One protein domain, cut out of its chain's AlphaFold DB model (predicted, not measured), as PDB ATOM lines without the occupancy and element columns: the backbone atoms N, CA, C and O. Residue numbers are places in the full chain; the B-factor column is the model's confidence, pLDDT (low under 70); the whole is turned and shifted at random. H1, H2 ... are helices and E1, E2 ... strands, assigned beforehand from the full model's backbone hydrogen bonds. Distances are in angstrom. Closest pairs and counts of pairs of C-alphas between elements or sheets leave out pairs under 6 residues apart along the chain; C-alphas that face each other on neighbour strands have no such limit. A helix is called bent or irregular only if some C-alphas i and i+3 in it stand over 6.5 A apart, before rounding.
ATOM      1  N   GLY A 109    -126.841-158.673  71.506       83.19
ATOM      2  CA  GLY A 109    -128.192-158.601  72.083       83.19
ATOM      3  C   GLY A 109    -128.383-159.317  73.431       83.19
ATOM      4  O   GLY A 109    -127.667-160.267  73.763       83.19
ATOM      5  N   ASN A 110    -129.339-158.858  74.237       87.44
ATOM      6  CA  ASN A 110    -129.801-159.519  75.459       87.44
ATOM      7  C   ASN A 110    -131.300-159.807  75.368       87.44
ATOM      8  O   ASN A 110    -132.049-158.972  74.872       87.44
ATOM      9  N   GLU A 111    -131.739-160.948  75.887       90.00
ATOM     10  CA  GLU A 111    -133.145-161.361  75.860       90.00
ATOM     11  C   GLU A 111    -133.758-161.400  77.256       90.00
ATOM     12  O   GLU A 111    -133.074-161.734  78.230       90.00
ATOM     13  N   ASN A 112    -135.071-161.165  77.335       89.75
ATOM     14  CA  ASN A 112    -135.877-161.275  78.549       89.75
ATOM     15  C   ASN A 112    -135.238-160.527  79.717       89.75
ATOM     16  O   ASN A 112    -134.806-161.106  80.715       89.75
ATOM     17  N   CYS A 113    -135.116-159.219  79.546       92.31
ATOM     18  CA  CYS A 113    -134.207-158.411  80.324       92.31
ATOM     19  C   CYS A 113    -134.927-157.338  81.136       92.31
ATOM     20  O   CYS A 113    -135.937-156.776  80.712       92.31
ATOM     21  N   LEU A 114    -134.397-157.055  82.326       96.19
ATOM     22  CA  LEU A 114    -134.662-155.789  82.998       96.19
ATOM     23  C   LEU A 114    -133.817-154.723  82.304       96.19
ATOM     24  O   LEU A 114    -132.646-154.960  81.995       96.19
ATOM     25  N   VAL A 115    -134.411-153.566  82.045       96.62
ATOM     26  CA  VAL A 115    -133.759-152.466  81.340       96.62
ATOM     27  C   VAL A 115    -134.083-151.143  82.018       96.62
ATOM     28  O   VAL A 115    -135.216-150.900  82.441       96.62
ATOM     29  N   ILE A 116    -133.064-150.300  82.139       97.25
ATOM     30  CA  ILE A 116    -133.163-148.942  82.662       97.25
ATOM     31  C   ILE A 116    -132.149-148.054  81.950       97.25
ATOM     32  O   ILE A 116    -131.036-148.501  81.661       97.25
ATOM     33  N   GLY A 117    -132.513-146.810  81.658       96.12
ATOM     34  CA  GLY A 117    -131.590-145.895  81.000       96.12
ATOM     35  C   GLY A 117    -132.040-144.445  80.975       96.12
ATOM     36  O   GLY A 117    -133.194-144.127  81.274       96.12
ATOM     37  N   ILE A 118    -131.084-143.596  80.596       94.88
ATOM     38  CA  ILE A 118    -131.252-142.177  80.281       94.88
ATOM     39  C   ILE A 118    -130.711-141.969  78.871       94.88
ATOM     40  O   ILE A 118    -129.540-142.267  78.630       94.88
ATOM     41  N   THR A 119    -131.524-141.462  77.947       92.44
ATOM     42  CA  THR A 119    -131.098-141.252  76.553       92.44
ATOM     43  C   THR A 119    -131.793-140.073  75.896       92.44
ATOM     44  O   THR A 119    -133.002-139.930  76.040       92.44
ATOM     45  N   ASN A 120    -131.074-139.273  75.115       88.94
ATOM     46  CA  ASN A 120    -131.626-138.072  74.474       88.94
ATOM     47  C   ASN A 120    -132.391-138.306  73.161       88.94
ATOM     48  O   ASN A 120    -133.240-137.494  72.814       88.94
ATOM     49  N   ASN A 121    -132.119-139.405  72.448       87.19
ATOM     50  CA  ASN A 121    -132.782-139.743  71.184       87.19
ATOM     51  C   ASN A 121    -133.299-141.184  71.238       87.19
ATOM     52  O   ASN A 121    -132.747-142.088  70.606       87.19
ATOM     53  N   ILE A 122    -134.314-141.414  72.061       88.00
ATOM     54  CA  ILE A 122    -135.101-142.648  72.060       88.00
ATOM     55  C   ILE A 122    -136.568-142.273  71.892       88.00
ATOM     56  O   ILE A 122    -136.977-141.185  72.288       88.00
ATOM     57  N   TYR A 123    -137.377-143.145  71.312       86.88
ATOM     58  CA  TYR A 123    -138.826-143.033  71.438       86.88
ATOM     59  C   TYR A 123    -139.473-144.408  71.370       86.88
ATOM     60  O   TYR A 123    -138.998-145.310  70.678       86.88
ATOM     61  N   PHE A 124    -140.590-144.559  72.074       87.62
ATOM     62  CA  PHE A 124    -141.324-145.814  72.160       87.62
ATOM     63  C   PHE A 124    -142.570-145.774  71.268       87.62
ATOM     64  O   PHE A 124    -143.483-144.986  71.526       87.62
ATOM     65  N   ARG A 125    -142.663-146.654  70.259       83.75
ATOM     66  CA  ARG A 125    -143.918-146.867  69.509       83.75
ATOM     67  C   ARG A 125    -144.662-148.095  70.033       83.75
ATOM     68  O   ARG A 125    -144.055-149.162  70.174       83.75
ATOM     69  N   PRO A 126    -145.970-147.995  70.314       81.44
ATOM     70  CA  PRO A 126    -146.754-149.135  70.771       81.44
ATOM     71  C   PRO A 126    -146.908-150.162  69.644       81.44
ATOM     72  O   PRO A 126    -147.034-149.800  68.486       81.44
ATOM     73  N   TYR A 127    -146.971-151.451  69.952       70.69
ATOM     74  CA  TYR A 127    -147.422-152.438  68.968       70.69
ATOM     75  C   TYR A 127    -148.967-152.456  68.905       70.69
ATOM     76  O   TYR A 127    -149.605-152.354  69.962       70.69
ATOM     77  N   PRO A 128    -149.613-152.583  67.726       61.62
ATOM     78  CA  PRO A 128    -149.071-152.682  66.368       61.62
ATOM     79  C   PRO A 128    -149.090-151.331  65.613       61.62
ATOM     80  O   PRO A 128    -149.792-151.198  64.613       61.62
ATOM     81  N   ALA A 129    -148.318-150.327  66.058       57.66
ATOM     82  CA  ALA A 129    -148.147-149.042  65.350       57.66
ATOM     83  C   ALA A 129    -147.861-149.214  63.854       57.66
ATOM     84  O   ALA A 129    -148.319-148.407  63.057       57.66
ATOM     85  N   LEU A 130    -147.175-150.304  63.494       56.53
ATOM     86  CA  LEU A 130    -146.839-150.664  62.120       56.53
ATOM     87  C   LEU A 130    -148.047-150.664  61.180       56.53
ATOM     88  O   LEU A 130    -147.871-150.429  59.996       56.53
ATOM     89  N   VAL A 131    -149.263-150.899  61.688       58.00
ATOM     90  CA  VAL A 131    -150.482-150.804  60.878       58.00
ATOM     91  C   VAL A 131    -150.699-149.361  60.406       58.00
ATOM     92  O   VAL A 131    -150.960-149.149  59.233       58.00
ATOM     93  N   MET A 132    -150.505-148.356  61.264       54.94
ATOM     94  CA  MET A 132    -150.580-146.938  60.872       54.94
ATOM     95  C   MET A 132    -149.386-146.495  60.012       54.94
ATOM     96  O   MET A 132    -149.534-145.572  59.216       54.94
ATOM     97  N   ASP A 133    -148.236-147.166  60.139       55.09
ATOM     98  CA  ASP A 133    -147.055-146.934  59.295       55.09
ATOM     99  C   ASP A 133    -147.214-147.540  57.881       55.09
ATOM    100  O   ASP A 133    -146.361-147.321  57.022       55.09
ATOM    101  N   ILE A 134    -148.299-148.283  57.599       63.25
ATOM    102  CA  ILE A 134    -148.617-148.725  56.236       63.25
ATOM    103  C   ILE A 134    -148.940-147.467  55.411       63.25
ATOM    104  O   ILE A 134    -149.941-146.804  55.701       63.25
ATOM    105  N   PRO A 135    -148.188-147.160  54.336       61.94
ATOM    106  CA  PRO A 135    -148.409-145.965  53.514       61.94
ATOM    107  C   PRO A 135    -149.843-145.837  52.982       61.94
ATOM    108  O   PRO A 135    -150.350-144.739  52.787       61.94
ATOM    109  N   ILE A 136    -150.532-146.968  52.798       59.66
ATOM    110  CA  ILE A 136    -151.953-147.024  52.443       59.66
ATOM    111  C   ILE A 136    -152.812-146.361  53.527       59.66
ATOM    112  O   ILE A 136    -153.653-145.532  53.204       59.66
ATOM    113  N   LEU A 137    -152.601-146.679  54.807       62.03
ATOM    114  CA  LEU A 137    -153.353-146.074  55.908       62.03
ATOM    115  C   LEU A 137    -152.998-144.600  56.095       62.03
ATOM    116  O   LEU A 137    -153.903-143.803  56.324       62.03
ATOM    117  N   TYR A 138    -151.733-144.225  55.897       65.31
ATOM    118  CA  TYR A 138    -151.324-142.822  55.831       65.31
ATOM    119  C   TYR A 138    -152.098-142.075  54.731       65.31
ATOM    120  O   TYR A 138    -152.807-141.113  55.014       65.31
ATOM    121  N   ASN A 139    -152.090-142.577  53.496       64.56
ATOM    122  CA  ASN A 139    -152.831-141.978  52.382       64.56
ATOM    123  C   ASN A 139    -154.353-141.945  52.622       64.56
ATOM    124  O   ASN A 139    -155.016-140.981  52.244       64.56
ATOM    125  N   LEU A 140    -154.920-142.949  53.299       65.25
ATOM    126  CA  LEU A 140    -156.336-142.955  53.685       65.25
ATOM    127  C   LEU A 140    -156.655-141.913  54.769       65.25
ATOM    128  O   LEU A 140    -157.760-141.372  54.767       65.25
ATOM    129  N   VAL A 141    -155.719-141.608  55.678       64.44
ATOM    130  CA  VAL A 141    -155.869-140.537  56.684       64.44
ATOM    131  C   VAL A 141    -155.961-139.167  56.009       64.44
ATOM    132  O   VAL A 141    -156.788-138.346  56.411       64.44
ATOM    133  N   PHE A 142    -155.161-138.939  54.967       63.69
ATOM    134  CA  PHE A 142    -155.125-137.668  54.238       63.69
ATOM    135  C   PHE A 142    -156.160-137.561  53.108       63.69
ATOM    136  O   PHE A 142    -156.421-136.461  52.621       63.69
ATOM    137  N   ASN A 143    -156.829-138.659  52.741       70.50
ATOM    138  CA  ASN A 143    -157.966-138.623  51.824       70.50
ATOM    139  C   ASN A 143    -159.223-138.073  52.529       70.50
ATOM    140  O   ASN A 143    -159.744-138.651  53.491       70.50
ATOM    141  N   SER A 144    -159.741-136.951  52.024       66.81
ATOM    142  CA  SER A 144    -160.830-136.180  52.635       66.81
ATOM    143  C   SER A 144    -162.113-136.983  52.877       66.81
ATOM    144  O   SER A 144    -162.818-136.702  53.848       66.81
ATOM    145  N   SER A 145    -162.393-138.011  52.066       76.88
ATOM    146  CA  SER A 145    -163.626-138.805  52.170       76.88
ATOM    147  C   SER A 145    -163.628-139.824  53.319       76.88
ATOM    148  O   SER A 145    -164.704-140.226  53.758       76.88
ATOM    149  N   LEU A 146    -162.461-140.250  53.819       71.19
ATOM    150  CA  LEU A 146    -162.336-141.240  54.908       71.19
ATOM    151  C   LEU A 146    -161.762-140.651  56.202       71.19
ATOM    152  O   LEU A 146    -161.683-141.345  57.218       71.19
ATOM    153  N   ARG A 147    -161.442-139.353  56.186       72.44
ATOM    154  CA  ARG A 147    -160.824-138.599  57.282       72.44
ATOM    155  C   ARG A 147    -161.468-138.849  58.652       72.44
ATOM    156  O   ARG A 147    -160.770-139.012  59.643       72.44
ATOM    157  N   ASN A 148    -162.798-138.894  58.740       77.50
ATOM    158  CA  ASN A 148    -163.473-139.078  60.033       77.50
ATOM    159  C   ASN A 148    -163.274-140.492  60.608       77.50
ATOM    160  O   ASN A 148    -163.094-140.644  61.814       77.50
ATOM    161  N   ILE A 149    -163.274-141.522  59.756       76.69
ATOM    162  CA  ILE A 149    -163.083-142.921  60.174       76.69
ATOM    163  C   ILE A 149    -161.631-143.136  60.606       76.69
ATOM    164  O   ILE A 149    -161.368-143.759  61.634       76.69
ATOM    165  N   THR A 150    -160.682-142.572  59.864       71.56
ATOM    166  CA  THR A 150    -159.257-142.692  60.174       71.56
ATOM    167  C   THR A 150    -158.876-141.968  61.465       71.56
ATOM    168  O   THR A 150    -158.102-142.519  62.245       71.56
ATOM    169  N   TRP A 151    -159.482-140.816  61.780       74.81
ATOM    170  CA  TRP A 151    -159.307-140.163  63.087       74.81
ATOM    171  C   TRP A 151    -159.790-141.022  64.259       74.81
ATOM    172  O   TRP A 151    -159.116-141.082  65.288       74.81
ATOM    173  N   ILE A 152    -160.919-141.722  64.111       79.62
ATOM    174  CA  ILE A 152    -161.430-142.635  65.146       79.62
ATOM    175  C   ILE A 152    -160.453-143.797  65.370       79.62
ATOM    176  O   ILE A 152    -160.222-144.184  66.513       79.62
ATOM    177  N   LEU A 153    -159.831-144.317  64.307       75.56
ATOM    178  CA  LEU A 153    -158.809-145.365  64.408       75.56
ATOM    179  C   LEU A 153    -157.477-144.844  64.974       75.56
ATOM    180  O   LEU A 153    -156.783-145.571  65.688       75.56
ATOM    181  N   ALA A 154    -157.137-143.580  64.715       75.19
ATOM    182  CA  ALA A 154    -155.936-142.932  65.235       75.19
ATOM    183  C   ALA A 154    -156.059-142.549  66.720       75.19
ATOM    184  O   ALA A 154    -155.051-142.498  67.425       75.19
ATOM    185  N   LEU A 155    -157.267-142.298  67.235       80.44
ATOM    186  CA  LEU A 155    -157.459-141.822  68.608       80.44
ATOM    187  C   LEU A 155    -156.947-142.813  69.679       80.44
ATOM    188  O   LEU A 155    -156.193-142.382  70.554       80.44
ATOM    189  N   PRO A 156    -157.245-144.131  69.629       79.31
ATOM    190  CA  PRO A 156    -156.658-145.105  70.551       79.31
ATOM    191  C   PRO A 156    -155.132-145.170  70.453       79.31
ATOM    192  O   PRO A 156    -154.455-145.415  71.453       79.31
ATOM    193  N   TYR A 157    -154.588-144.954  69.255       76.88
ATOM    194  CA  TYR A 157    -153.150-144.933  69.016       76.88
ATOM    195  C   TYR A 157    -152.492-143.714  69.672       76.88
ATOM    196  O   TYR A 157    -151.563-143.873  70.464       76.88
ATOM    197  N   LEU A 158    -153.035-142.516  69.436       77.56
ATOM    198  CA  LEU A 158    -152.604-141.277  70.088       77.56
ATOM    199  C   LEU A 158    -152.726-141.385  71.608       77.56
ATOM    200  O   LEU A 158    -151.795-141.039  72.330       77.56
ATOM    201  N   PHE A 159    -153.830-141.946  72.104       80.81
ATOM    202  CA  PHE A 159    -154.013-142.163  73.532       80.81
ATOM    203  C   PHE A 159    -152.909-143.050  74.119       80.81
ATOM    204  O   PHE A 159    -152.363-142.707  75.166       80.81
ATOM    205  N   ARG A 160    -152.538-144.149  73.438       78.06
ATOM    206  CA  ARG A 160    -151.434-145.040  73.844       78.06
ATOM    207  C   ARG A 160    -150.067-144.363  73.781       78.06
ATOM    208  O   ARG A 160    -149.249-144.608  74.661       78.06
ATOM    209  N   LEU A 161    -149.819-143.526  72.775       75.81
ATOM    210  CA  LEU A 161    -148.569-142.765  72.668       75.81
ATOM    211  C   LEU A 161    -148.381-141.819  73.857       75.81
ATOM    212  O   LEU A 161    -147.278-141.726  74.393       75.81
ATOM    213  N   LEU A 162    -149.468-141.180  74.293       78.69
ATOM    214  CA  LEU A 162    -149.473-140.229  75.403       78.69
ATOM    215  C   LEU A 162    -149.433-140.894  76.787       78.69
ATOM    216  O   LEU A 162    -149.209-140.202  77.779       78.69
ATOM    217  N   GLN A 163    -149.658-142.210  76.889       82.88
ATOM    218  CA  GLN A 163    -149.535-142.889  78.177       82.88
ATOM    219  C   GLN A 163    -148.056-143.046  78.559       82.88
ATOM    220  O   GLN A 163    -147.286-143.545  77.739       82.88
ATOM    221  N   PRO A 164    -147.672-142.756  79.814       83.75
ATOM    222  CA  PRO A 164    -146.326-143.047  80.331       83.75
ATOM    223  C   PRO A 164    -146.063-144.555  80.486       83.75
ATOM    224  O   PRO A 164    -144.960-144.989  80.797       83.75
ATOM    225  N   PHE A 165    -147.100-145.384  80.338       87.75
ATOM    226  CA  PHE A 165    -146.964-146.833  80.348       87.75
ATOM    227  C   PHE A 165    -146.836-147.354  78.939       87.75
ATOM    228  O   PHE A 165    -147.714-147.140  78.098       87.75
ATOM    229  N   LYS A 166    -145.795-148.141  78.720       88.94
ATOM    230  CA  LYS A 166    -145.614-148.852  77.468       88.94
ATOM    231  C   LYS A 166    -145.871-150.329  77.669       88.94
ATOM    232  O   LYS A 166    -145.481-150.913  78.678       88.94
ATOM    233  N   PHE A 167    -146.560-150.926  76.704       87.62
ATOM    234  CA  PHE A 167    -146.899-152.340  76.716       87.62
ATOM    235  C   PHE A 167    -146.581-152.950  75.355       87.62
ATOM    236  O   PHE A 167    -147.241-152.644  74.362       87.62
ATOM    237  N   GLY A 168    -145.539-153.782  75.309       85.94
ATOM    238  CA  GLY A 168    -145.082-154.424  74.078       85.94
ATOM    239  C   GLY A 168    -144.561-153.433  73.033       85.94
ATOM    240  O   GLY A 168    -144.672-153.694  71.840       85.94
ATOM    241  N   SER A 169    -144.052-152.279  73.463       89.19
ATOM    242  CA  SER A 169    -143.568-151.234  72.552       89.19
ATOM    243  C   SER A 169    -142.186-151.544  71.973       89.19
ATOM    244  O   SER A 169    -141.427-152.335  72.537       89.19
ATOM    245  N   TYR A 170    -141.856-150.888  70.865       89.50
ATOM    246  CA  TYR A 170    -140.510-150.840  70.306       89.50
ATOM    247  C   TYR A 170    -139.877-149.508  70.674       89.50
ATOM    248  O   TYR A 170    -140.491-148.471  70.427       89.50
ATOM    249  N   ALA A 171    -138.673-149.536  71.239       91.00
ATOM    250  CA  ALA A 171    -137.871-148.341  71.424       91.00
ATOM    251  C   ALA A 171    -136.882-148.207  70.272       91.00
ATOM    252  O   ALA A 171    -136.007-149.060  70.077       91.00
ATOM    253  N   TYR A 172    -137.042-147.131  69.523       88.88
ATOM    254  CA  TYR A 172    -136.155-146.738  68.443       88.88
ATOM    255  C   TYR A 172    -135.084-145.823  69.018       88.88
ATOM    256  O   TYR A 172    -135.411-144.895  69.754       88.88
ATOM    257  N   VAL A 173    -133.818-146.135  68.754       90.19
ATOM    258  CA  VAL A 173    -132.659-145.556  69.440       90.19
ATOM    259  C   VAL A 173    -131.726-144.919  68.428       90.19
ATOM    260  O   VAL A 173    -130.939-145.602  67.772       90.19
ATOM    261  N   GLY A 174    -131.808-143.595  68.342       87.88
ATOM    262  CA  GLY A 174    -131.244-142.813  67.253       87.88
ATOM    263  C   GLY A 174    -132.079-142.929  65.979       87.88
ATOM    264  O   GLY A 174    -133.203-143.426  65.996       87.88
ATOM    265  N   GLY A 175    -131.504-142.483  64.871       85.31
ATOM    266  CA  GLY A 175    -132.054-142.698  63.543       85.31
ATOM    267  C   GLY A 175    -131.294-141.955  62.468       85.31
ATOM    268  O   GLY A 175    -130.247-141.355  62.721       85.31
ATOM    269  N   ARG A 176    -131.795-142.050  61.245       83.88
ATOM    270  CA  ARG A 176    -131.218-141.376  60.087       83.88
ATOM    271  C   ARG A 176    -132.332-140.911  59.173       83.88
ATOM    272  O   ARG A 176    -133.260-141.670  58.895       83.88
ATOM    273  N   THR A 177    -132.228-139.672  58.724       83.06
ATOM    274  CA  THR A 177    -133.127-139.101  57.733       83.06
ATOM    275  C   THR A 177    -132.359-138.893  56.443       83.06
ATOM    276  O   THR A 177    -131.236-138.389  56.461       83.06
ATOM    277  N   LYS A 178    -132.953-139.311  55.326       84.75
ATOM    278  CA  LYS A 178    -132.433-139.008  53.996       84.75
ATOM    279  C   LYS A 178    -133.483-138.296  53.179       84.75
ATOM    280  O   LYS A 178    -134.601-138.796  53.069       84.75
ATOM    281  N   LEU A 179    -133.095-137.183  52.576       84.62
ATOM    282  CA  LEU A 179    -133.872-136.524  51.541       84.62
ATOM    283  C   LEU A 179    -133.271-136.904  50.191       84.62
ATOM    284  O   LEU A 179    -132.076-136.716  49.956       84.62
ATOM    285  N   VAL A 180    -134.097-137.490  49.332       83.94
ATOM    286  CA  VAL A 180    -133.730-137.851  47.964       83.94
ATOM    287  C   VAL A 180    -134.576-137.019  47.019       83.94
ATOM    288  O   VAL A 180    -135.789-137.188  46.994       83.94
ATOM    289  N   GLU A 181    -133.948-136.153  46.234       86.06
ATOM    290  CA  GLU A 181    -134.601-135.326  45.219       86.06
ATOM    291  C   GLU A 181    -134.132-135.766  43.834       86.06
ATOM    292  O   GLU A 181    -132.931-135.816  43.561       86.06
ATOM    293  N   GLN A 182    -135.070-136.134  42.957       85.56
ATOM    294  CA  GLN A 182    -134.780-136.575  41.583       85.56
ATOM    295  C   GLN A 182    -133.754-137.725  41.512       85.56
ATOM    296  O   GLN A 182    -132.951-137.822  40.587       85.56
ATOM    297  N   GLY A 183    -133.763-138.605  42.519       82.62
ATOM    298  CA  GLY A 183    -132.828-139.728  42.638       82.62
ATOM    299  C   GLY A 183    -131.469-139.388  43.262       82.62
ATOM    300  O   GLY A 183    -130.690-140.305  43.514       82.62
ATOM    301  N   ASN A 184    -131.195-138.119  43.574       86.69
ATOM    302  CA  ASN A 184    -129.974-137.687  44.254       86.69
ATOM    303  C   ASN A 184    -130.224-137.454  45.744       86.69
ATOM    304  O   ASN A 184    -131.224-136.858  46.128       86.69
ATOM    305  N   ILE A 185    -129.297-137.897  46.594       87.69
ATOM    306  CA  ILE A 185    -129.353-137.622  48.036       87.69
ATOM    307  C   ILE A 185    -128.942-136.164  48.254       87.69
ATOM    308  O   ILE A 185    -127.794-135.808  47.988       87.69
ATOM    309  N   THR A 186    -129.865-135.335  48.731       88.56
ATOM    310  CA  THR A 186    -129.617-133.917  49.032       88.56
ATOM    311  C   THR A 186    -129.320-133.690  50.508       88.56
ATOM    312  O   THR A 186    -128.494-132.844  50.843       88.56
ATOM    313  N   GLU A 187    -129.908-134.498  51.392       87.88
ATOM    314  CA  GLU A 187    -129.620-134.484  52.826       87.88
ATOM    315  C   GLU A 187    -129.481-135.904  53.372       87.88
ATOM    316  O   GLU A 187    -130.236-136.804  53.002       87.88
ATOM    317  N   ASP A 188    -128.527-136.098  54.283       88.88
ATOM    318  CA  ASP A 188    -128.300-137.366  54.971       88.88
ATOM    319  C   ASP A 188    -127.872-137.103  56.417       88.88
ATOM    320  O   ASP A 188    -126.689-136.955  56.732       88.88
ATOM    321  N   ASN A 189    -128.858-136.982  57.300       85.62
ATOM    322  CA  ASN A 189    -128.623-136.644  58.694       85.62
ATOM    323  C   ASN A 189    -128.681-137.906  59.548       85.62
ATOM    324  O   ASN A 189    -129.666-138.643  59.528       85.62
ATOM    325  N   ILE A 190    -127.639-138.134  60.347       85.31
ATOM    326  CA  ILE A 190    -127.570-139.252  61.287       85.31
ATOM    327  C   ILE A 190    -127.666-138.709  62.715       85.31
ATOM    328  O   ILE A 190    -126.877-137.867  63.134       85.31
ATOM    329  N   TYR A 191    -128.604-139.248  63.487       86.62
ATOM    330  CA  TYR A 191    -128.870-138.869  64.870       86.62
ATOM    331  C   TYR A 191    -128.540-140.045  65.790       86.62
ATOM    332  O   TYR A 191    -129.316-140.990  65.904       86.62
ATOM    333  N   SER A 192    -127.381-140.025  66.449       88.50
ATOM    334  CA  SER A 192    -127.068-141.020  67.487       88.50
ATOM    335  C   SER A 192    -127.904-140.784  68.733       88.50
ATOM    336  O   SER A 192    -128.122-139.634  69.123       88.50
ATOM    337  N   SER A 193    -128.292-141.853  69.423       90.00
ATOM    338  CA  SER A 193    -128.699-141.725  70.819       90.00
ATOM    339  C   SER A 193    -127.471-141.590  71.698       90.00
ATOM    340  O   SER A 193    -126.441-142.195  71.423       90.00
ATOM    341  N   SER A 194    -127.564-140.782  72.744       92.19
ATOM    342  CA  SER A 194    -126.497-140.608  73.720       92.19
ATOM    343  C   SER A 194    -127.044-140.644  75.137       92.19
ATOM    344  O   SER A 194    -128.163-140.189  75.397       92.19
ATOM    345  N   GLY A 195    -126.249-141.208  76.041       93.81
ATOM    346  CA  GLY A 195    -126.586-141.371  77.447       93.81
ATOM    347  C   GLY A 195    -126.078-142.708  77.963       93.81
ATOM    348  O   GLY A 195    -124.959-143.113  77.647       93.81
ATOM    349  N   TRP A 196    -126.886-143.406  78.753       95.81
ATOM    350  CA  TRP A 196    -126.531-144.737  79.221       95.81
ATOM    351  C   TRP A 196    -127.738-145.663  79.330       95.81
ATOM    352  O   TRP A 196    -128.853-145.235  79.628       95.81
ATOM    353  N   VAL A 197    -127.486-146.954  79.122       96.50
ATOM    354  CA  VAL A 197    -128.458-148.029  79.327       96.50
ATOM    355  C   VAL A 197    -127.792-149.157  80.084       96.50
ATOM    356  O   VAL A 197    -126.678-149.572  79.762       96.50
ATOM    357  N   TRP A 198    -128.496-149.672  81.078       96.56
ATOM    358  CA  TRP A 198    -128.097-150.843  81.831       96.56
ATOM    359  C   TRP A 198    -129.141-151.933  81.636       96.56
ATOM    360  O   TRP A 198    -130.349-151.683  81.694       96.56
ATOM    361  N   THR A 199    -128.684-153.161  81.403       95.62
ATOM    362  CA  THR A 199    -129.582-154.299  81.264       95.62
ATOM    363  C   THR A 199    -129.000-155.583  81.831       95.62
ATOM    364  O   THR A 199    -127.794-155.835  81.793       95.62
ATOM    365  N   ILE A 200    -129.899-156.435  82.306       94.12
ATOM    366  CA  ILE A 200    -129.598-157.798  82.719       94.12
ATOM    367  C   ILE A 200    -130.684-158.729  82.201       94.12
ATOM    368  O   ILE A 200    -131.874-158.468  82.368       94.12
ATOM    369  N   GLY A 201    -130.276-159.830  81.586       90.69
ATOM    370  CA  GLY A 201    -131.187-160.745  80.913       90.69
ATOM    371  C   GLY A 201    -130.631-162.152  80.839       90.69
ATOM    372  O   GLY A 201    -129.897-162.611  81.720       90.69
ATOM    373  N   SER A 202    -131.032-162.874  79.809       87.25
ATOM    374  CA  SER A 202    -130.657-164.275  79.598       87.25
ATOM    375  C   SER A 202    -129.174-164.408  79.255       87.25
ATOM    376  O   SER A 202    -128.520-165.303  79.778       87.25
ATOM    377  N   ASN A 203    -128.624-163.430  78.530       86.44
ATOM    378  CA  ASN A 203    -127.222-163.395  78.102       86.44
ATOM    379  C   ASN A 203    -126.318-162.641  79.097       86.44
ATOM    380  O   ASN A 203    -125.232-162.189  78.745       86.44
ATOM    381  N   GLY A 204    -126.776-162.460  80.339       89.12
ATOM    382  CA  GLY A 204    -126.020-161.794  81.399       89.12
ATOM    383  C   GLY A 204    -126.203-160.275  81.442       89.12
ATOM    384  O   GLY A 204    -127.277-159.756  81.115       89.12
ATOM    385  N   PHE A 205    -125.167-159.589  81.923       91.06
ATOM    386  CA  PHE A 205    -125.123-158.141  82.136       91.06
ATOM    387  C   PHE A 205    -124.604-157.425  80.898       91.06
ATOM    388  O   PHE A 205    -123.583-157.824  80.342       91.06
ATOM    389  N   LYS A 206    -125.265-156.334  80.504       92.31
ATOM    390  CA  LYS A 206    -124.768-155.433  79.462       92.31
ATOM    391  C   LYS A 206    -124.987-153.982  79.841       92.31
ATOM    392  O   LYS A 206    -125.952-153.636  80.524       92.31
ATOM    393  N   LYS A 207    -124.062-153.140  79.393       93.06
ATOM    394  CA  LYS A 207    -124.038-151.711  79.677       93.06
ATOM    395  C   LYS A 207    -123.648-150.976  78.407       93.06
ATOM    396  O   LYS A 207    -122.715-151.391  77.727       93.06
ATOM    397  N   TRP A 208    -124.332-149.876  78.142       93.38
ATOM    398  CA  TRP A 208    -123.963-148.919  77.110       93.38
ATOM    399  C   TRP A 208    -123.850-147.549  77.753       93.38
ATOM    400  O   TRP A 208    -124.687-147.171  78.569       93.38
ATOM    401  N   ASN A 209    -122.778-146.834  77.436       92.75
ATOM    402  CA  ASN A 209    -122.483-145.510  77.970       92.75
ATOM    403  C   ASN A 209    -121.795-144.693  76.872       92.75
ATOM    404  O   ASN A 209    -120.829-145.176  76.283       92.75
ATOM    405  N   GLY A 210    -122.304-143.495  76.590       90.88
ATOM    406  CA  GLY A 210    -121.885-142.664  75.462       90.88
ATOM    407  C   GLY A 210    -122.904-142.682  74.324       90.88
ATOM    408  O   GLY A 210    -124.107-142.737  74.575       90.88
ATOM    409  N   ALA A 211    -122.423-142.602  73.084       90.88
ATOM    410  CA  ALA A 211    -123.259-142.628  71.886       90.88
ATOM    411  C   ALA A 211    -123.487-144.066  71.383       90.88
ATOM    412  O   ALA A 211    -122.550-144.863  71.346       90.88
ATOM    413  N   PHE A 212    -124.722-144.400  71.007       91.31
ATOM    414  CA  PHE A 212    -125.113-145.716  70.496       91.31
ATOM    415  C   PHE A 212    -126.383-145.655  69.630       91.31
ATOM    416  O   PHE A 212    -127.147-144.686  69.658       91.31
ATOM    417  N   TYR A 213    -126.609-146.728  68.870       89.81
ATOM    418  CA  TYR A 213    -127.781-146.934  68.014       89.81
ATOM    419  C   TYR A 213    -128.479-148.249  68.336       89.81
ATOM    420  O   TYR A 213    -127.863-149.179  68.862       89.81
ATOM    421  N   GLY A 214    -129.749-148.360  67.949       86.38
ATOM    422  CA  GLY A 214    -130.411-149.658  67.843       86.38
ATOM    423  C   GLY A 214    -129.655-150.601  66.899       86.38
ATOM    424  O   GLY A 214    -129.129-150.188  65.866       86.38
ATOM    425  N   GLY A 215    -129.562-151.872  67.282       83.50
ATOM    426  CA  GLY A 215    -128.913-152.921  66.494       83.50
ATOM    427  C   GLY A 215    -129.849-153.637  65.518       83.50
ATOM    428  O   GLY A 215    -129.386-154.452  64.726       83.50
ATOM    429  N   LEU A 216    -131.156-153.367  65.578       78.31
ATOM    430  CA  LEU A 216    -132.158-153.946  64.685       78.31
ATOM    431  C   LEU A 216    -132.677-152.855  63.750       78.31
ATOM    432  O   LEU A 216    -133.160-151.827  64.208       78.31
ATOM    433  N   TYR A 217    -132.599-153.054  62.439       71.31
ATOM    434  CA  TYR A 217    -132.956-152.002  61.482       71.31
ATOM    435  C   TYR A 217    -134.370-152.187  60.945       71.31
ATOM    436  O   TYR A 217    -134.707-153.237  60.400       71.31
ATOM    437  N   CYS A 218    -135.169-151.125  61.034       66.69
ATOM    438  CA  CYS A 218    -136.418-150.996  60.300       66.69
ATOM    439  C   CYS A 218    -136.289-149.814  59.332       66.69
ATOM    440  O   CYS A 218    -136.130-148.668  59.758       66.69
ATOM    441  N   LYS A 219    -136.333-150.093  58.024       65.88
ATOM    442  CA  LYS A 219    -136.450-149.048  57.001       65.88
ATOM    443  C   LYS A 219    -137.920-148.653  56.894       65.88
ATOM    444  O   LYS A 219    -138.745-149.484  56.524       65.88
ATOM    445  N   THR A 220    -138.223-147.388  57.156       65.50
ATOM    446  CA  THR A 220    -139.536-146.798  56.894       65.50
ATOM    447  C   THR A 220    -139.365-145.767  55.788       65.50
ATOM    448  O   THR A 220    -138.683-144.762  55.948       65.50
ATOM    449  N   THR A 221    -139.949-146.017  54.620       58.28
ATOM    450  CA  THR A 221    -139.897-145.052  53.511       58.28
ATOM    451  C   THR A 221    -141.177-144.236  53.532       58.28
ATOM    452  O   THR A 221    -142.258-144.810  53.399       58.28
ATOM    453  N   VAL A 222    -141.067-142.920  53.712       64.44
ATOM    454  CA  VAL A 222    -142.200-142.001  53.583       64.44
ATOM    455  C   VAL A 222    -142.066-141.305  52.236       64.44
ATOM    456  O   VAL A 222    -141.130-140.550  51.982       64.44
ATOM    457  N   ILE A 223    -142.997-141.598  51.335       57.31
ATOM    458  CA  ILE A 223    -143.043-140.952  50.024       57.31
ATOM    459  C   ILE A 223    -143.706-139.588  50.228       57.31
ATOM    460  O   ILE A 223    -144.828-139.518  50.737       57.31
ATOM    461  N   SER A 224    -142.984-138.515  49.902       57.94
ATOM    462  CA  SER A 224    -143.532-137.159  49.913       57.94
ATOM    463  C   SER A 224    -144.491-136.984  48.726       57.94
ATOM    464  O   SER A 224    -144.403-137.687  47.721       57.94
ATOM    465  N   HIS A 225    -145.467-136.089  48.883       53.53
ATOM    466  CA  HIS A 225    -146.592-135.928  47.958       53.53
ATOM    467  C   HIS A 225    -146.248-135.084  46.712       53.53
ATOM    468  O   HIS A 225    -147.067-134.999  45.794       53.53
ATOM    469  N   ASP A 226    -145.045-134.500  46.667       58.31
ATOM    470  CA  ASP A 226    -144.502-133.823  45.492       58.31
ATOM    471  C   ASP A 226    -143.560-134.798  44.780       58.31
ATOM    472  O   ASP A 226    -142.500-135.131  45.310       58.31
ATOM    473  N   ASN A 227    -143.991-135.269  43.604       62.78
ATOM    474  CA  ASN A 227    -143.536-136.448  42.840       62.78
ATOM    475  C   ASN A 227    -142.016-136.690  42.669       62.78
ATOM    476  O   ASN A 227    -141.645-137.748  42.165       62.78
ATOM    477  N   ASP A 228    -141.149-135.776  43.101       71.56
ATOM    478  CA  ASP A 228    -139.698-135.838  42.918       71.56
ATOM    479  C   ASP A 228    -138.896-135.948  44.225       71.56
ATOM    480  O   ASP A 228    -137.680-136.133  44.154       71.56
ATOM    481  N   SER A 229    -139.528-135.857  45.405       74.38
ATOM    482  CA  SER A 229    -138.834-135.966  46.701       74.38
ATOM    483  C   SER A 229    -139.274-137.193  47.506       74.38
ATOM    484  O   SER A 229    -140.459-137.438  47.735       74.38
ATOM    485  N   VAL A 230    -138.307-137.979  47.979       77.38
ATOM    486  CA  VAL A 230    -138.529-139.132  48.862       77.38
ATOM    487  C   VAL A 230    -137.819-138.882  50.180       77.38
ATOM    488  O   VAL A 230    -136.628-138.571  50.201       77.38
ATOM    489  N   PHE A 231    -138.547-139.051  51.283       74.88
ATOM    490  CA  PHE A 231    -137.987-138.934  52.619       74.88
ATOM    491  C   PHE A 231    -137.833-140.330  53.233       74.88
ATOM    492  O   PHE A 231    -138.806-141.001  53.592       74.88
ATOM    493  N   GLU A 232    -136.597-140.807  53.352       77.12
ATOM    494  CA  GLU A 232    -136.328-142.091  53.997       77.12
ATOM    495  C   GLU A 232    -136.042-141.900  55.488       77.12
ATOM    496  O   GLU A 232    -135.118-141.177  55.867       77.12
ATOM    497  N   PHE A 233    -136.792-142.610  56.332       75.19
ATOM    498  CA  PHE A 233    -136.526-142.729  57.760       75.19
ATOM    499  C   PHE A 233    -135.956-144.111  58.063       75.19
ATOM    500  O   PHE A 233    -136.555-145.154  57.781       75.19
ATOM    501  N   TRP A 234    -134.780-144.128  58.666       78.56
ATOM    502  CA  TRP A 234    -134.166-145.344  59.165       78.56
ATOM    503  C   TRP A 234    -134.227-145.295  60.680       78.56
ATOM    504  O   TRP A 234    -133.486-144.536  61.308       78.56
ATOM    505  N   ASP A 235    -135.113-146.112  61.242       79.38
ATOM    506  CA  ASP A 235    -135.404-146.120  62.667       79.38
ATOM    507  C   ASP A 235    -134.804-147.403  63.273       79.38
ATOM    508  O   ASP A 235    -135.423-148.474  63.232       79.38
ATOM    509  N   PRO A 236    -133.565-147.352  63.792       86.62
ATOM    510  CA  PRO A 236    -132.929-148.497  64.417       86.62
ATOM    511  C   PRO A 236    -133.629-148.821  65.740       86.62
ATOM    512  O   PRO A 236    -133.568-148.082  66.723       86.62
ATOM    513  N   VAL A 237    -134.296-149.963  65.776       88.88
ATOM    514  CA  VAL A 237    -134.886-150.552  66.969       88.88
ATOM    515  C   VAL A 237    -133.767-151.065  67.866       88.88
ATOM    516  O   VAL A 237    -132.909-151.848  67.456       88.88
ATOM    517  N   GLY A 238    -133.779-150.625  69.117       91.75
ATOM    518  CA  GLY A 238    -132.817-151.076  70.112       91.75
ATOM    519  C   GLY A 238    -133.439-151.795  71.305       91.75
ATOM    520  O   GLY A 238    -132.763-152.593  71.946       91.75
ATOM    521  N   ILE A 239    -134.729-151.578  71.579       93.75
ATOM    522  CA  ILE A 239    -135.473-152.312  72.610       93.75
ATOM    523  C   ILE A 239    -136.761-152.853  71.993       93.75
ATOM    524  O   ILE A 239    -137.545-152.101  71.419       93.75
ATOM    525  N   VAL A 240    -137.011-154.150  72.140       91.06
ATOM    526  CA  VAL A 240    -138.186-154.824  71.586       91.06
ATOM    527  C   VAL A 240    -139.084-155.344  72.697       91.06
ATOM    528  O   VAL A 240    -138.628-155.978  73.651       91.06
ATOM    529  N   GLY A 241    -140.390-155.131  72.541       90.00
ATOM    530  CA  GLY A 241    -141.394-155.653  73.462       90.00
ATOM    531  C   GLY A 241    -141.290-155.033  74.853       90.00
ATOM    532  O   GLY A 241    -141.493-155.729  75.845       90.00
ATOM    533  N   PHE A 242    -140.944-153.748  74.933       93.19
ATOM    534  CA  PHE A 242    -140.788-153.039  76.194       93.19
ATOM    535  C   PHE A 242    -142.130-152.919  76.926       93.19
ATOM    536  O   PHE A 242    -143.135-152.473  76.357       93.19
ATOM    537  N   ILE A 243    -142.122-153.338  78.190       93.19
ATOM    538  CA  ILE A 243    -143.207-153.234  79.160       93.19
ATOM    539  C   ILE A 243    -142.657-152.489  80.373       93.19
ATOM    540  O   ILE A 243    -141.830-153.021  81.113       93.19
ATOM    541  N   GLY A 244    -143.113-151.263  80.593       93.94
ATOM    542  CA  GLY A 244    -142.539-150.429  81.639       93.94
ATOM    543  C   GLY A 244    -143.089-149.020  81.655       93.94
ATOM    544  O   GLY A 244    -144.181-148.755  81.146       93.94
ATOM    545  N   ILE A 245    -142.314-148.141  82.278       92.44
ATOM    546  CA  ILE A 245    -142.614-146.723  82.403       92.44
ATOM    547  C   ILE A 245    -141.553-145.956  81.628       92.44
ATOM    548  O   ILE A 245    -140.358-146.187  81.834       92.44
ATOM    549  N   ASP A 246    -141.995-145.053  80.763       90.56
ATOM    550  CA  ASP A 246    -141.161-144.004  80.208       90.56
ATOM    551  C   ASP A 246    -141.594-142.640  80.751       90.56
ATOM    552  O   ASP A 246    -142.771-142.318  80.922       90.56
ATOM    553  N   PHE A 247    -140.601-141.837  81.090       86.88
ATOM    554  CA  PHE A 247    -140.795-140.507  81.632       86.88
ATOM    555  C   PHE A 247    -140.549-139.500  80.509       86.88
ATOM    556  O   PHE A 247    -139.565-139.601  79.776       86.88
ATOM    557  N   PHE A 248    -141.450-138.522  80.394       76.62
ATOM    558  CA  PHE A 248    -141.382-137.412  79.431       76.62
ATOM    559  C   PHE A 248    -141.572-137.788  77.947       76.62
ATOM    560  O   PHE A 248    -141.186-137.034  77.059       76.62
ATOM    561  N   SER A 249    -142.266-138.891  77.647       64.19
ATOM    562  CA  SER A 249    -142.536-139.358  76.271       64.19
ATOM    563  C   SER A 249    -143.498-138.484  75.446       64.19
ATOM    564  O   SER A 249    -143.826-138.820  74.311       64.19
ATOM    565  N   GLY A 250    -144.042-137.417  76.036       51.66
ATOM    566  CA  GLY A 250    -145.260-136.755  75.562       51.66
ATOM    567  C   GLY A 250    -145.100-135.785  74.388       51.66
ATOM    568  O   GLY A 250    -146.114-135.365  73.841       51.66
ATOM    569  N   THR A 251    -143.884-135.404  73.988       46.47
ATOM    570  CA  THR A 251    -143.696-134.247  73.084       46.47
ATOM    571  C   THR A 251    -142.781-134.483  71.884       46.47
ATOM    572  O   THR A 251    -142.802-133.688  70.945       46.47
ATOM    573  N   SER A 252    -142.003-135.566  71.856       46.62
ATOM    574  CA  SER A 252    -140.974-135.781  70.830       46.62
ATOM    575  C   SER A 252    -141.536-136.239  69.477       46.62
ATOM    576  O   SER A 252    -140.996-135.867  68.442       46.62
ATOM    577  N   PHE A 253    -142.649-136.977  69.435       49.09
ATOM    578  CA  PHE A 253    -143.109-137.599  68.182       49.09
ATOM    579  C   PHE A 253    -143.680-136.621  67.138       49.09
ATOM    580  O   PHE A 253    -143.510-136.846  65.946       49.09
ATOM    581  N   ILE A 254    -144.373-135.555  67.553       46.53
ATOM    582  CA  ILE A 254    -145.196-134.762  66.615       46.53
ATOM    583  C   ILE A 254    -144.392-133.663  65.905       46.53
ATOM    584  O   ILE A 254    -144.774-133.241  64.819       46.53
ATOM    585  N   ILE A 255    -143.297-133.180  66.503       46.22
ATOM    586  CA  ILE A 255    -142.653-131.939  66.037       46.22
ATOM    587  C   ILE A 255    -141.175-132.140  65.694       46.22
ATOM    588  O   ILE A 255    -140.705-131.487  64.770       46.22
ATOM    589  N   ASN A 256    -140.457-133.044  66.377       54.81
ATOM    590  CA  ASN A 256    -139.091-133.464  66.039       54.81
ATOM    591  C   ASN A 256    -138.632-134.558  67.038       54.81
ATOM    592  O   ASN A 256    -138.414-134.244  68.215       54.81
ATOM    593  N   PRO A 257    -138.469-135.828  66.613       55.91
ATOM    594  CA  PRO A 257    -138.073-136.918  67.509       55.91
ATOM    595  C   PRO A 257    -136.654-136.760  68.084       55.91
ATOM    596  O   PRO A 257    -136.321-137.444  69.049       55.91
ATOM    597  N   TYR A 258    -135.852-135.827  67.554       61.16
ATOM    598  CA  TYR A 258    -134.450-135.591  67.908       61.16
ATOM    599  C   TYR A 258    -134.224-134.230  68.580       61.16
ATOM    600  O   TYR A 258    -133.232-133.547  68.336       61.16
ATOM    601  N   ASN A 259    -135.147-133.814  69.451       64.50
ATOM    602  CA  ASN A 259    -135.016-132.566  70.217       64.50
ATOM    603  C   ASN A 259    -133.947-132.618  71.324       64.50
ATOM    604  O   ASN A 259    -133.758-131.630  72.032       64.50
ATOM    605  N   GLY A 260    -133.267-133.757  71.505       69.81
ATOM    606  CA  GLY A 260    -132.186-133.914  72.478       69.81
ATOM    607  C   GLY A 260    -132.638-133.898  73.941       69.81
ATOM    608  O   GLY A 260    -131.788-133.831  74.827       69.81
ATOM    609  N   ILE A 261    -133.946-133.963  74.210       77.38
ATOM    610  CA  ILE A 261    -134.481-134.029  75.573       77.38
ATOM    611  C   ILE A 261    -134.224-135.435  76.122       77.38
ATOM    612  O   ILE A 261    -134.698-136.407  75.526       77.38
ATOM    613  N   PRO A 262    -133.515-135.575  77.254       85.62
ATOM    614  CA  PRO A 262    -133.256-136.883  77.828       85.62
ATOM    615  C   PRO A 262    -134.548-137.540  78.304       85.62
ATOM    616  O   PRO A 262    -135.347-136.958  79.035       85.62
ATOM    617  N   GLN A 263    -134.749-138.769  77.852       89.19
ATOM    618  CA  GLN A 263    -135.830-139.642  78.264       89.19
ATOM    619  C   GLN A 263    -135.294-140.659  79.252       89.19
ATOM    620  O   GLN A 263    -134.216-141.228  79.066       89.19
ATOM    621  N   PHE A 264    -136.091-140.907  80.280       93.44
ATOM    622  CA  PHE A 264    -135.795-141.871  81.324       93.44
ATOM    623  C   PHE A 264    -136.776-143.017  81.176       93.44
ATOM    624  O   PHE A 264    -137.963-142.793  80.941       93.44
ATOM    625  N   TYR A 265    -136.313-144.247  81.321       95.25
ATOM    626  CA  TYR A 265    -137.198-145.399  81.219       95.25
ATOM    627  C   TYR A 265    -136.723-146.531  82.108       95.25
ATOM    628  O   TYR A 265    -135.527-146.722  82.320       95.25
ATOM    629  N   ILE A 266    -137.683-147.285  82.628       96.25
ATOM    630  CA  ILE A 266    -137.449-148.454  83.469       96.25
ATOM    631  C   ILE A 266    -138.509-149.508  83.165       96.25
ATOM    632  O   ILE A 266    -139.708-149.219  83.118       96.25
ATOM    633  N   GLY A 267    -138.088-150.748  82.948       95.81
ATOM    634  CA  GLY A 267    -139.026-151.795  82.578       95.81
ATOM    635  C   GLY A 267    -138.399-153.147  82.308       95.81
ATOM    636  O   GLY A 267    -137.232-153.406  82.599       95.81
ATOM    637  N   PHE A 268    -139.224-154.000  81.723       95.00
ATOM    638  CA  PHE A 268    -138.837-155.259  81.118       95.00
ATOM    639  C   PHE A 268    -138.833-155.109  79.598       95.00
ATOM    640  O   PHE A 268    -139.709-154.455  79.038       95.00
ATOM    641  N   ALA A 269    -137.899-155.763  78.921       94.25
ATOM    642  CA  ALA A 269    -137.889-155.877  77.472       94.25
ATOM    643  C   ALA A 269    -137.653-157.323  77.041       94.25
ATOM    644  O   ALA A 269    -136.886-158.064  77.662       94.25
ATOM    645  N   ARG A 270    -138.297-157.720  75.943       91.31
ATOM    646  CA  ARG A 270    -138.071-159.033  75.332       91.31
ATOM    647  C   ARG A 270    -136.664-159.122  74.758       91.31
ATOM    648  O   ARG A 270    -136.030-160.156  74.905       91.31
ATOM    649  N   GLU A 271    -136.191-158.050  74.133       91.19
ATOM    650  CA  GLU A 271    -134.861-157.982  73.533       91.19
ATOM    651  C   GLU A 271    -134.293-156.567  73.665       91.19
ATOM    652  O   GLU A 271    -135.029-155.589  73.525       91.19
ATOM    653  N   VAL A 272    -132.993-156.463  73.928       93.25
ATOM    654  CA  VAL A 272    -132.221-155.217  73.897       93.25
ATOM    655  C   VAL A 272    -130.977-155.455  73.057       93.25
ATOM    656  O   VAL A 272    -130.183-156.340  73.374       93.25
ATOM    657  N   ASN A 273    -130.784-154.663  72.008       92.44
ATOM    658  CA  ASN A 273    -129.638-154.766  71.115       92.44
ATOM    659  C   ASN A 273    -129.195-153.363  70.695       92.44
ATOM    660  O   ASN A 273    -129.910-152.686  69.957       92.44
ATOM    661  N   PHE A 274    -128.019-152.937  71.153       90.81
ATOM    662  CA  PHE A 274    -127.413-151.676  70.733       90.81
ATOM    663  C   PHE A 274    -126.007-151.888  70.182       90.81
ATOM    664  O   PHE A 274    -125.291-152.809  70.581       90.81
ATOM    665  N   THR A 275    -125.603-150.979  69.301       85.81
ATOM    666  CA  THR A 275    -124.288-150.956  68.655       85.81
ATOM    667  C   THR A 275    -123.625-149.592  68.855       85.81
ATOM    668  O   THR A 275    -124.297-148.560  68.868       85.81
ATOM    669  N   TYR A 276    -122.302-149.589  69.060       80.00
ATOM    670  CA  TYR A 276    -121.503-148.361  69.195       80.00
ATOM    671  C   TYR A 276    -121.114-147.763  67.836       80.00
ATOM    672  O   TYR A 276    -120.914-146.559  67.723       80.00
TER     673      TYR A 276
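Overview. This is residues 109 to 276 of the 281 residues of an uncharacterized protein of Thermoplasmata archaeon (UniProt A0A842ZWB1). One large, strongly twisted sheet is built in two parts joined through the long strand E9: a curved body with E1, E2, E3, E6, E7, E10 and the later part of E9, and a narrower wing with E4, E5, E8 and the first part of E9. H1 and H2 make an arm at one side that only grazes the sheet, and H3 sits in a loop near E2. The printed part has 168 residues, with three named helices and ten named strands in the order E1 E2 H1 H2 E3 E4 E5 E6 E7 E8 E9 H3 E10. The sheet is branched and antiparallel, the class mixed; the whole is compact, with a radius of gyration of the C-alphas of 16.7 A and spans of 51 by 38 by 26 A.

Arrangement. E9, residues 229 to 247, bends by 123 degrees at residue 244. On one side of it lie E3, residues 165 to 173, and E4, residues 175 to 181, with N 171 and O 239 at 2.8 A and N 176 and O 234 at 3.0 A. On the other side lie E8, residues 216 to 223, in a hairpin with it (N 220 and O 233, 2.9 A), and E10, residues 263 to 272 (N 243 and O 268, 2.8 A). E5, residues 184 to 191, forms a hairpin with E4 (N 177 and O 189, 2.9 A). E2, residues 122 to 125, is an edge strand beside E3 (N 125 and O 170, 2.8 A). E1, residues 110 to 119, has E10 on one side (N 115 and O 267, 2.9 A) and E6, residues 193 to 201, on the other (N 116 and O 198, 3.1 A). E7, residues 204 to 214, forms a hairpin with E6 (N 208 and O 197, 2.9 A). H2, residues 147 to 162, only grazes the sheet with residues 157 to 161; the closest C-alphas of E2 and H2 are those of Arg 125 and Leu 161, 7.0 A apart. H2 is only just irregular, with C-alphas 153 and 156 6.51 A apart. H1, residues 135 to 142, only just on the sheet, grazes it with residues 135 to 138 and touches H2 only at the corner, where the C-alphas of Val 141 and Thr 150 are closest at 5.3 A. H3, residues 252 to 255, only grazes the sheet with residues 252 to 253. Every O i to N i+4 pair is within hydrogen-bond range in H1, 10 of 12 in H2; H3 is too short for one.

Along the chain. From first to last C-alpha, E9 measures 35.3 A, E8 22.4 A, E6 21.7 A and H2 21.4 A. E1 begins at C-alpha 110 (-129.801, -159.519, 75.459), and E10 ends at C-alpha 272 (-132.221, -155.217, 73.897).

Size, cuts and confidence. The C-alphas of Ser 145 and Gly 204, the two farthest apart, are 52.9 A apart. The printed part has no cut, and no link is long. Confidence is under 70 at residues 128 to 142, 144, 218 to 227 and 249 to 260.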